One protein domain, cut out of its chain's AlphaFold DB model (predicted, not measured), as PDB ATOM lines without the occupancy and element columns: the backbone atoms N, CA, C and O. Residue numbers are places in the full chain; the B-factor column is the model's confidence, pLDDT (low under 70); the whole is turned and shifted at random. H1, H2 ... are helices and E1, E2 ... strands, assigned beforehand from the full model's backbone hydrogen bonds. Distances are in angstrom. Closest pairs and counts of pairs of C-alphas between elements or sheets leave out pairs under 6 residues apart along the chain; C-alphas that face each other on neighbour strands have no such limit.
ATOM      1  N   ILE A   4     128.892 164.696 142.951       95.38
ATOM      2  CA  ILE A   4     128.260 163.510 143.558       95.38
ATOM      3  C   ILE A   4     126.753 163.746 143.705       95.38
ATOM      4  O   ILE A   4     125.930 162.859 143.457       95.38
ATOM      5  N   LEU A   5     126.358 164.961 144.094       95.06
ATOM      6  CA  LEU A   5     124.949 165.340 144.147       95.06
ATOM      7  C   LEU A   5     124.315 165.399 142.750       95.06
ATOM      8  O   LEU A   5     123.166 164.977 142.591       95.06
ATOM      9  N   ALA A   6     125.042 165.902 141.749       95.69
ATOM     10  CA  ALA A   6     124.573 165.926 140.366       95.69
ATOM     11  C   ALA A   6     124.308 164.510 139.838       95.69
ATOM     12  O   ALA A   6     123.222 164.255 139.321       95.69
ATOM     13  N   GLU A   7     125.235 163.576 140.057       96.31
ATOM     14  CA  GLU A   7     125.084 162.168 139.676       96.31
ATOM     15  C   GLU A   7     123.839 161.537 140.317       96.31
ATOM     16  O   GLU A   7     123.006 160.950 139.626       96.31
ATOM     17  N   LYS A   8     123.634 161.733 141.628       96.12
ATOM     18  CA  LYS A   8     122.426 161.251 142.323       96.12
ATOM     19  C   LYS A   8     121.139 161.815 141.718       96.12
ATOM     20  O   LYS A   8     120.157 161.087 141.576       96.12
ATOM     21  N   LYS A   9     121.117 163.106 141.373       95.00
ATOM     22  CA  LYS A   9     119.945 163.740 140.752       95.00
ATOM     23  C   LYS A   9     119.683 163.198 139.348       95.00
ATOM     24  O   LYS A   9     118.537 162.880 139.051       95.00
ATOM     25  N   ILE A  10     120.722 163.035 138.533       95.56
ATOM     26  CA  ILE A  10     120.616 162.463 137.184       95.56
ATOM     27  C   ILE A  10     120.110 161.020 137.247       95.56
ATOM     28  O   ILE A  10     119.174 160.677 136.531       95.56
ATOM     29  N   ASN A  11     120.623 160.202 138.168       95.75
ATOM     30  CA  ASN A  11     120.118 158.842 138.368       95.75
ATOM     31  C   ASN A  11     118.622 158.826 138.716       95.75
ATOM     32  O   ASN A  11     117.867 158.016 138.184       95.75
ATOM     33  N   ASN A  12     118.156 159.769 139.538       95.00
ATOM     34  CA  ASN A  12     116.726 159.907 139.824       95.00
ATOM     35  C   ASN A  12     115.900 160.359 138.609       95.00
ATOM     36  O   ASN A  12     114.735 159.979 138.520       95.00
ATOM     37  N   ILE A  13     116.458 161.171 137.703       94.88
ATOM     38  CA  ILE A  13     115.801 161.543 136.436       94.88
ATOM     39  C   ILE A  13     115.634 160.297 135.562       94.88
ATOM     40  O   ILE A  13     114.527 160.005 135.115       94.88
ATOM     41  N   ILE A  14     116.705 159.518 135.394       94.56
ATOM     42  CA  ILE A  14     116.712 158.296 134.576       94.56
ATOM     43  C   ILE A  14     115.641 157.304 135.055       94.56
ATOM     44  O   ILE A  14     114.904 156.753 134.244       94.56
ATOM     45  N   LEU A  15     115.494 157.129 136.371       93.75
ATOM     46  CA  LEU A  15     114.525 156.194 136.956       93.75
ATOM     47  C   LEU A  15     113.048 156.589 136.754       93.75
ATOM     48  O   LEU A  15     112.170 155.748 136.946       93.75
ATOM     49  N   LYS A  16     112.744 157.841 136.388       85.31
ATOM     50  CA  LYS A  16     111.363 158.337 136.228       85.31
ATOM     51  C   LYS A  16     110.755 158.078 134.836       85.31
ATOM     52  O   LYS A  16     109.567 158.331 134.661       85.31
ATOM     53  N   ASN A  17     111.523 157.524 133.885       75.25
ATOM     54  CA  ASN A  17     111.094 156.973 132.581       75.25
ATOM     55  C   ASN A  17     110.291 157.884 131.622       75.25
ATOM     56  O   ASN A  17     109.735 157.388 130.642       75.25
ATOM     57  N   PHE A  18     110.257 159.200 131.826       84.50
ATOM     58  CA  PHE A  18     109.669 160.142 130.867       84.50
ATOM     59  C   PHE A  18     110.701 161.210 130.499       84.50
ATOM     60  O   PHE A  18     111.375 161.716 131.385       84.50
ATOM     61  N   ASN A  19     110.863 161.510 129.205       91.56
ATOM     62  CA  ASN A  19     111.717 162.588 128.671       91.56
ATOM     63  C   ASN A  19     113.165 162.678 129.203       91.56
ATOM     64  O   ASN A  19     113.770 163.745 129.158       91.56
ATOM     65  N   VAL A  20     113.755 161.554 129.628       95.50
ATOM     66  CA  VAL A  20     115.058 161.481 130.323       95.50
ATOM     67  C   VAL A  20     116.149 162.352 129.690       95.50
ATOM     68  O   VAL A  20     116.855 163.062 130.398       95.50
ATOM     69  N   LEU A  21     116.293 162.316 128.363       96.12
ATOM     70  CA  LEU A  21     117.323 163.079 127.651       96.12
ATOM     71  C   LEU A  21     117.144 164.596 127.818       96.12
ATOM     72  O   LEU A  21     118.110 165.300 128.104       96.12
ATOM     73  N   THR A  22     115.913 165.088 127.669       96.81
ATOM     74  CA  THR A  22     115.574 166.506 127.842       96.81
ATOM     75  C   THR A  22     115.814 166.940 129.281       96.81
ATOM     76  O   THR A  22     116.522 167.917 129.514       96.81
ATOM     77  N   ASP A  23     115.311 166.166 130.240       96.69
ATOM     78  CA  ASP A  23     115.408 166.490 131.662       96.69
ATOM     79  C   ASP A  23     116.869 166.549 132.138       96.69
ATOM     80  O   ASP A  23     117.241 167.419 132.927       96.69
ATOM     81  N   VAL A  24     117.732 165.650 131.643       96.56
ATOM     82  CA  VAL A  24     119.171 165.673 131.955       96.56
ATOM     83  C   VAL A  24     119.845 166.914 131.372       96.56
ATOM     84  O   VAL A  24     120.632 167.559 132.066       96.56
ATOM     85  N   VAL A  25     119.538 167.270 130.123       97.12
ATOM     86  CA  VAL A  25     120.094 168.462 129.465       97.12
ATOM     87  C   VAL A  25     119.708 169.736 130.215       97.12
ATOM     88  O   VAL A  25     120.576 170.564 130.504       97.12
ATOM     89  N   GLU A  26     118.430 169.884 130.567       96.25
ATOM     90  CA  GLU A  26     117.936 171.037 131.323       96.25
ATOM     91  C   GLU A  26     118.580 171.108 132.706       96.25
ATOM     92  O   GLU A  26     119.144 172.141 133.074       96.25
ATOM     93  N   PHE A  27     118.604 169.985 133.431       96.31
ATOM     94  CA  PHE A  27     119.237 169.910 134.742       96.31
ATOM     95  C   PHE A  27     120.708 170.344 134.698       96.31
ATOM     96  O   PHE A  27     121.140 171.146 135.532       96.31
ATOM     97  N   LEU A  28     121.488 169.834 133.740       96.44
ATOM     98  CA  LEU A  28     122.903 170.180 133.624       96.44
ATOM     99  C   LEU A  28     123.094 171.671 133.313       96.44
ATOM    100  O   LEU A  28     123.927 172.317 133.951       96.44
ATOM    101  N   TYR A  29     122.306 172.229 132.392       96.50
ATOM    102  CA  TYR A  29     122.430 173.630 131.984       96.50
ATOM    103  C   TYR A  29     122.076 174.589 133.128       96.50
ATOM    104  O   TYR A  29     122.758 175.588 133.348       96.50
ATOM    105  N   GLU A  30     121.045 174.266 133.909       95.19
ATOM    106  CA  GLU A  30     120.584 175.107 135.019       95.19
ATOM    107  C   GLU A  30     121.500 175.058 136.251       95.19
ATOM    108  O   GLU A  30     121.548 176.010 137.031       95.19
ATOM    109  N   ASN A  31     122.231 173.956 136.456       96.25
ATOM    110  CA  ASN A  31     122.981 173.718 137.696       96.25
ATOM    111  C   ASN A  31     124.505 173.908 137.554       96.25
ATOM    112  O   ASN A  31     125.221 173.929 138.569       96.25
ATOM    113  N   PHE A  32     125.005 174.078 136.327       94.88
ATOM    114  CA  PHE A  32     126.415 174.315 136.014       94.88
ATOM    115  C   PHE A  32     126.578 175.565 135.139       94.88
ATOM    116  O   PHE A  32     126.563 175.519 133.914       94.88
ATOM    117  N   ASN A  33     126.788 176.700 135.804       91.00
ATOM    118  CA  ASN A  33     126.835 178.039 135.207       91.00
ATOM    119  C   ASN A  33     127.958 178.293 134.182       91.00
ATOM    120  O   ASN A  33     127.938 179.328 133.520       91.00
ATOM    121  N   HIS A  34     128.949 177.407 134.077       91.25
ATOM    122  CA  HIS A  34     130.060 177.547 133.136       91.25
ATOM    123  C   HIS A  34     129.764 176.949 131.757       91.25
ATOM    124  O   HIS A  34     130.515 177.210 130.820       91.25
ATOM    125  N   TYR A  35     128.686 176.176 131.601       92.62
ATOM    126  CA  TYR A  35     128.278 175.687 130.289       92.62
ATOM    127  C   TYR A  35     127.475 176.753 129.541       92.62
ATOM    128  O   TYR A  35     126.485 177.285 130.037       92.62
ATOM    129  N   SER A  36     127.897 177.054 128.314       93.38
ATOM    130  CA  SER A  36     127.169 177.932 127.388       93.38
ATOM    131  C   SER A  36     126.156 177.172 126.527       93.38
ATOM    132  O   SER A  36     125.182 177.765 126.051       93.38
ATOM    133  N   TRP A  37     126.383 175.870 126.340       95.94
ATOM    134  CA  TRP A  37     125.556 174.958 125.562       95.94
ATOM    135  C   TRP A  37     125.726 173.526 126.083       95.94
ATOM    136  O   TRP A  37     126.838 173.115 126.415       95.94
ATOM    137  N   ILE A  38     124.629 172.773 126.150       97.06
ATOM    138  CA  ILE A  38     124.598 171.344 126.483       97.06
ATOM    139  C   ILE A  38     123.601 170.671 125.550       97.06
ATOM    140  O   ILE A  38     122.527 171.210 125.302       97.06
ATOM    141  N   GLY A  39     123.911 169.474 125.070       97.00
ATOM    142  CA  GLY A  39     122.976 168.712 124.263       97.00
ATOM    143  C   GLY A  39     123.459 167.304 123.990       97.00
ATOM    144  O   GLY A  39     124.575 166.926 124.346       97.00
ATOM    145  N   ILE A  40     122.575 166.530 123.379       97.56
ATOM    146  CA  ILE A  40     122.791 165.118 123.089       97.56
ATOM    147  C   ILE A  40     122.669 164.922 121.587       97.56
ATOM    148  O   ILE A  40     121.678 165.323 120.987       97.56
ATOM    149  N   TYR A  41     123.668 164.275 120.994       97.88
ATOM    150  CA  TYR A  41     123.588 163.767 119.631       97.88
ATOM    151  C   TYR A  41     123.320 162.261 119.654       97.88
ATOM    152  O   TYR A  41     123.968 161.526 120.400       97.88
ATOM    153  N   ILE A  42     122.376 161.810 118.834       97.62
ATOM    154  CA  ILE A  42     121.982 160.408 118.688       97.62
ATOM    155  C   ILE A  42     122.676 159.844 117.450       97.62
ATOM    156  O   ILE A  42     122.660 160.464 116.390       97.62
ATOM    157  N   VAL A  43     123.297 158.675 117.580       97.44
ATOM    158  CA  VAL A  43     123.899 157.978 116.438       97.44
ATOM    159  C   VAL A  43     122.790 157.368 115.582       97.44
ATOM    160  O   VAL A  43     122.062 156.492 116.049       97.44
ATOM    161  N   GLU A  44     122.704 157.784 114.320       97.75
ATOM    162  CA  GLU A  44     121.812 157.211 113.312       97.75
ATOM    163  C   GLU A  44     122.611 156.864 112.049       97.75
ATOM    164  O   GLU A  44     123.028 157.728 111.276       97.75
ATOM    165  N   GLY A  45     122.859 155.567 111.838       96.75
ATOM    166  CA  GLY A  45     123.718 155.100 110.751       96.75
ATOM    167  C   GLY A  45     125.150 155.618 110.907       96.75
ATOM    168  O   GLY A  45     125.829 155.271 111.868       96.75
ATOM    169  N   ASN A  46     125.598 156.443 109.957       97.25
ATOM    170  CA  ASN A  46     126.947 157.025 109.939       97.25
ATOM    171  C   ASN A  46     126.981 158.487 110.411       97.25
ATOM    172  O   ASN A  46     127.997 159.165 110.247       97.25
ATOM    173  N   ASP A  47     125.877 158.974 110.975       98.31
ATOM    174  CA  ASP A  47     125.704 160.365 111.360       98.31
ATOM    175  C   ASP A  47     125.298 160.498 112.834       98.31
ATOM    176  O   ASP A  47     124.727 159.597 113.447       98.31
ATOM    177  N   LEU A  48     125.597 161.662 113.391       98.31
ATOM    178  CA  LEU A  48     125.130 162.156 114.673       98.31
ATOM    179  C   LEU A  48     123.995 163.143 114.417       98.31
ATOM    180  O   LEU A  48     124.209 164.160 113.758       98.31
ATOM    181  N   ILE A  49     122.807 162.864 114.944       98.19
ATOM    182  CA  ILE A  49     121.614 163.701 114.797       98.19
ATOM    183  C   ILE A  49     121.339 164.429 116.106       98.19
ATOM    184  O   ILE A  49     121.353 163.822 117.177       98.19
ATOM    185  N   LEU A  50     121.116 165.738 116.034       98.19
ATOM    186  CA  LEU A  50     120.859 166.555 117.213       98.19
ATOM    187  C   LEU A  50     119.538 166.145 117.883       98.19
ATOM    188  O   LEU A  50     118.463 166.265 117.298       98.19
ATOM    189  N   GLY A  51     119.640 165.687 119.128       97.38
ATOM    190  CA  GLY A  51     118.525 165.447 120.036       97.38
ATOM    191  C   GLY A  51     118.255 166.659 120.938       97.38
ATOM    192  O   GLY A  51     118.462 167.802 120.527       97.38
ATOM    193  N   PRO A  52     117.787 166.444 122.183       97.00
ATOM    194  CA  PRO A  52     117.557 167.534 123.125       97.00
ATOM    195  C   PRO A  52     118.828 168.340 123.403       97.00
ATOM    196  O   PRO A  52     119.913 167.786 123.590       97.00
ATOM    197  N   TRP A  53     118.677 169.661 123.458       97.81
ATOM    198  CA  TRP A  53     119.754 170.596 123.758       97.81
ATOM    199  C   TRP A  53     119.216 171.839 124.473       97.81
ATOM    200  O   TRP A  53     118.031 172.167 124.397       97.81
ATOM    201  N   LYS A  54     120.108 172.542 125.170       97.56
ATOM    202  CA  LYS A  54     119.856 173.824 125.820       97.56
ATOM    203  C   LYS A  54     121.086 174.709 125.680       97.56
ATOM    204  O   LYS A  54     122.207 174.301 125.966       97.56
ATOM    205  N   GLY A  55     120.868 175.940 125.246       95.31
ATOM    206  CA  GLY A  55     121.915 176.937 125.075       95.31
ATOM    207  C   GLY A  55     121.314 178.287 124.721       95.31
ATOM    208  O   GLY A  55     120.118 178.392 124.445       95.31
ATOM    209  N   LYS A  56     122.143 179.333 124.726       90.19
ATOM    210  CA  LYS A  56     121.690 180.691 124.368       90.19
ATOM    211  C   LYS A  56     121.259 180.810 122.905       90.19
ATOM    212  O   LYS A  56     120.409 181.635 122.593       90.19
ATOM    213  N   GLN A  57     121.877 180.028 122.025       88.81
ATOM    214  CA  GLN A  57     121.624 180.018 120.589       88.81
ATOM    215  C   GLN A  57     121.546 178.572 120.103       88.81
ATOM    216  O   GLN A  57     122.166 177.683 120.695       88.81
ATOM    217  N   ALA A  58     120.771 178.355 119.042       86.56
ATOM    218  CA  ALA A  58     120.756 177.080 118.342       86.56
ATOM    219  C   ALA A  58     122.102 176.839 117.654       86.56
ATOM    220  O   ALA A  58     122.764 177.781 117.225       86.56
ATOM    221  N   THR A  59     122.494 175.571 117.560       87.94
ATOM    222  CA  THR A  59     123.655 175.161 116.770       87.94
ATOM    223  C   THR A  59     123.243 174.953 115.314       87.94
ATOM    224  O   THR A  59     122.148 174.458 115.042       87.94
ATOM    225  N   GLU A  60     124.124 175.305 114.380       88.81
ATOM    226  CA  GLU A  60     123.940 175.010 112.953       88.81
ATOM    227  C   GLU A  60     124.168 173.516 112.650       88.81
ATOM    228  O   GLU A  60     123.640 172.972 111.677       88.81
ATOM    229  N   HIS A  61     124.884 172.810 113.531       93.00
ATOM    230  CA  HIS A  61     125.333 171.430 113.343       93.00
ATOM    231  C   HIS A  61     124.273 170.393 113.723       93.00
ATOM    232  O   HIS A  61     124.540 169.469 114.474       93.00
ATOM    233  N   THR A  62     123.056 170.502 113.189       95.69
ATOM    234  CA  THR A  62     121.959 169.551 113.495       95.69
ATOM    235  C   THR A  62     122.239 168.104 113.060       95.69
ATOM    236  O   THR A  62     121.603 167.171 113.553       95.69
ATOM    237  N   LYS A  63     123.207 167.917 112.156       97.44
ATOM    238  CA  LYS A  63     123.684 166.632 111.649       97.44
ATOM    239  C   LYS A  63     125.205 166.673 111.479       97.44
ATOM    240  O   LYS A  63     125.708 167.537 110.764       97.44
ATOM    241  N   ILE A  64     125.929 165.725 112.077       97.75
ATOM    242  CA  ILE A  64     127.400 165.655 112.023       97.75
ATOM    243  C   ILE A  64     127.835 164.242 111.605       97.75
ATOM    244  O   ILE A  64     127.524 163.293 112.319       97.75
ATOM    245  N   PRO A  65     128.588 164.055 110.509       97.94
ATOM    246  CA  PRO A  65     129.122 162.738 110.165       97.94
ATOM    247  C   PRO A  65     130.078 162.201 111.238       97.94
ATOM    248  O   PRO A  65     130.897 162.949 111.787       97.94
ATOM    249  N   ILE A  66     130.041 160.895 111.506       98.00
ATOM    250  CA  ILE A  66     131.008 160.255 112.411       98.00
ATOM    251  C   ILE A  66     132.440 160.489 111.893       98.00
ATOM    252  O   ILE A  66     132.721 160.400 110.698       98.00
ATOM    253  N   GLY A  67     133.353 160.831 112.804       96.25
ATOM    254  CA  GLY A  67     134.736 161.212 112.501       96.25
ATOM    255  C   GLY A  67     134.928 162.661 112.031       96.25
ATOM    256  O   GLY A  67     136.063 163.059 111.768       96.25
ATOM    257  N   LYS A  68     133.861 163.465 111.922       96.81
ATOM    258  CA  LYS A  68     133.943 164.905 111.627       96.81
ATOM    259  C   LYS A  68     133.624 165.735 112.860       96.81
ATOM    260  O   LYS A  68     132.698 165.435 113.606       96.81
ATOM    261  N   GLY A  69     134.378 166.806 113.076       95.88
ATOM    262  CA  GLY A  69     134.200 167.596 114.285       95.88
ATOM    263  C   GLY A  69     134.761 166.926 115.538       95.88
ATOM    264  O   GLY A  69     135.164 165.759 115.527       95.88
ATOM    265  N   ILE A  70     134.712 167.654 116.652       96.75
ATOM    266  CA  ILE A  70     135.028 167.110 117.980       96.75
ATOM    267  C   ILE A  70     134.008 166.022 118.353       96.75
ATOM    268  O   ILE A  70     134.395 164.908 118.701       96.75
ATOM    269  N   CYS A  71     132.706 166.294 118.194       96.50
ATOM    270  CA  CYS A  71     131.646 165.327 118.500       96.50
ATOM    271  C   CYS A  71     131.737 164.060 117.636       96.50
ATOM    272  O   CYS A  71     131.658 162.953 118.169       96.50
ATOM    273  N   GLY A  72     131.957 164.189 116.322       97.19
ATOM    274  CA  GLY A  72     132.126 163.019 115.459       97.19
ATOM    275  C   GLY A  72     133.411 162.251 115.755       97.19
ATOM    276  O   GLY A  72     133.405 161.026 115.649       97.19
ATOM    277  N   SER A  73     134.488 162.923 116.177       96.69
ATOM    278  CA  SER A  73     135.716 162.250 116.632       96.69
ATOM    279  C   SER A  73     135.475 161.422 117.893       96.69
ATOM    280  O   SER A  73     135.879 160.262 117.932       96.69
ATOM    281  N   ALA A  74     134.757 161.975 118.878       97.38
ATOM    282  CA  ALA A  74     134.376 161.257 120.094       97.38
ATOM    283  C   ALA A  74     133.524 160.016 119.774       97.38
ATOM    284  O   ALA A  74     133.774 158.929 120.297       97.38
ATOM    285  N   ALA A  75     132.556 160.152 118.862       97.19
ATOM    286  CA  ALA A  75     131.724 159.034 118.418       97.19
ATOM    287  C   ALA A  75     132.532 157.948 117.688       97.19
ATOM    288  O   ALA A  75     132.281 156.763 117.885       97.19
ATOM    289  N   ALA A  76     133.521 158.337 116.875       97.31
ATOM    290  CA  ALA A  76     134.385 157.397 116.163       97.31
ATOM    291  C   ALA A  76     135.370 156.673 117.096       97.31
ATOM    292  O   ALA A  76     135.658 155.494 116.896       97.31
ATOM    293  N   SER A  77     135.913 157.376 118.095       96.62
ATOM    294  CA  SER A  77     136.934 156.838 119.000       96.62
ATOM    295  C   SER A  77     136.348 156.059 120.181       96.62
ATOM    296  O   SER A  77     137.052 155.240 120.777       96.62
ATOM    297  N   GLY A  78     135.089 156.327 120.541       96.25
ATOM    298  CA  GLY A  78     134.457 155.818 121.759       96.25
ATOM    299  C   GLY A  78     135.086 156.378 123.041       96.25
ATOM    300  O   GLY A  78     134.926 155.789 124.110       96.25
ATOM    301  N   LYS A  79     135.844 157.477 122.942       97.38
ATOM    302  CA  LYS A  79     136.561 158.103 124.058       97.38
ATOM    303  C   LYS A  79     136.035 159.511 124.307       97.38
ATOM    304  O   LYS A  79     135.634 160.216 123.386       97.38
ATOM    305  N   THR A  80     136.080 159.930 125.569       97.31
ATOM    306  CA  THR A  80     135.774 161.308 125.955       97.31
ATOM    307  C   THR A  80     136.838 162.253 125.402       97.31
ATOM    308  O   THR A  80     138.021 162.094 125.700       97.31
ATOM    309  N   GLU A  81     136.412 163.259 124.644       95.31
ATOM    310  CA  GLU A  81     137.270 164.346 124.164       95.31
ATOM    311  C   GLU A  81     137.146 165.540 125.128       95.31
ATOM    312  O   GLU A  81     136.043 166.034 125.368       95.31
ATOM    313  N   ILE A  82     138.266 166.004 125.694       95.88
ATOM    314  CA  ILE A  82     138.324 167.190 126.564       95.88
ATOM    315  C   ILE A  82     139.300 168.178 125.936       95.88
ATOM    316  O   ILE A  82     140.510 167.961 125.963       95.88
ATOM    317  N   ILE A  83     138.768 169.254 125.362       95.44
ATOM    318  CA  ILE A  83     139.542 170.244 124.613       95.44
ATOM    319  C   ILE A  83     139.566 171.549 125.408       95.44
ATOM    320  O   ILE A  83     138.518 172.136 125.664       95.44
ATOM    321  N   SER A  84     140.755 171.984 125.835       95.00
ATOM    322  CA  SER A  84     140.907 173.191 126.664       95.00
ATOM    323  C   SER A  84     140.592 174.482 125.905       95.00
ATOM    324  O   SER A  84     140.053 175.411 126.499       95.00
ATOM    325  N   ASP A  85     140.907 174.526 124.610       94.94
ATOM    326  CA  ASP A  85     140.528 175.606 123.701       94.94
ATOM    327  C   ASP A  85     140.137 175.020 122.342       94.94
ATOM    328  O   ASP A  85     140.976 174.508 121.602       94.94
ATOM    329  N   VAL A  86     138.844 175.082 122.029       93.00
ATOM    330  CA  VAL A  86     138.296 174.542 120.782       93.00
ATOM    331  C   VAL A  86     138.723 175.350 119.560       93.00
ATOM    332  O   VAL A  86     138.858 174.775 118.489       93.00
ATOM    333  N   HIS A  87     139.016 176.647 119.697       93.69
ATOM    334  CA  HIS A  87     139.461 177.468 118.563       93.69
ATOM    335  C   HIS A  87     140.870 177.104 118.084       93.69
ATOM    336  O   HIS A  87     141.237 177.421 116.954       93.69
ATOM    337  N   SER A  88     141.638 176.425 118.936       94.75
ATOM    338  CA  SER A  88     142.972 175.913 118.633       94.75
ATOM    339  C   SER A  88     142.960 174.495 118.037       94.75
ATOM    340  O   SER A  88     144.013 174.007 117.630       94.75
ATOM    341  N   ASP A  89     141.807 173.813 117.996       94.00
ATOM    342  CA  ASP A  89     141.684 172.446 117.470       94.00
ATOM    343  C   ASP A  89     141.211 172.473 116.010       94.00
ATOM    344  O   ASP A  89     140.131 172.973 115.698       94.00
TER     345      ASP A  89
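AT A GLANCE: This is residues 4 to 89 of the 94 residues of an uncharacterized protein of Thermoplasmatales archaeon SG8-52-2 (UniProt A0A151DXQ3). A small sheet of three strands, its long hairpin E1 and E2 in the middle, stands between a helical hairpin on one side and a single helix on the other. H2 packs on E1 and E2 with H1 beyond it, while H3 packs near E3, and an unnamed tail follows H3. The printed part has 86 residues with three named helices and three named strands, which follow along the chain as H1 H2 E1 E2 E3 H3, class mixed, helices and strands; the sheet, E1 - E2 - E3, is antiparallel and a meander, each strand the antiparallel neighbour of the one before. It is only just compact, close to loose, with a radius of gyration of the C-alphas of 13.9 A, and spans 33 by 29 by 25 A.

IN THESE COORDINATES: Find C-alpha 37 at (125.556, 174.958, 125.562); from there E1 runs 21.9 A to residue 44. E2, residues 47 to 55, covers 21.8 A and bends by 70 degrees at residue 52; E3 is residues 63 to 65. H1, residues 4 to 14, begins at (128.260, 163.510, 143.558) and measures 15.5 A; H2, residues 20 to 31, 16.3 A. H3, residues 69 to 77, ends at (136.934, 156.838, 119.000).

HOW THE PARTS SIT: Look between E1 and E2, a hairpin, for N 40 and O 52 at 3.0 A; between E2 and E3, also a hairpin, N 48 and O 64 are 2.7 A apart. H2 is on the sheet at a height of 8.3 A, over E1 and E2; its closest C-alphas to E2 are Thr 22 and Pro 52, 5.2 A. H1 touches H2 at Ile 14 and Val 20, closest C-alphas 5.6 A apart, at a shallow tilt of 29 degrees, opposite ways. H3 is on the sheet at a height of 9.3 A; the closest C-alphas of E3 and H3 are Pro 65 and Gly 72, 6.1 A. H2 and H3 are apart. In H1, H2 and H3 every O i to N i+4 pair is within hydrogen-bond range.

THE WHOLE: The C-alphas farthest apart, Lys 16 and Ser 88, are 40.2 A apart. The printed part has no cut, and no link is long; residues 78 to 89 hold no named element. No printed residue is under 70 in pLDDT.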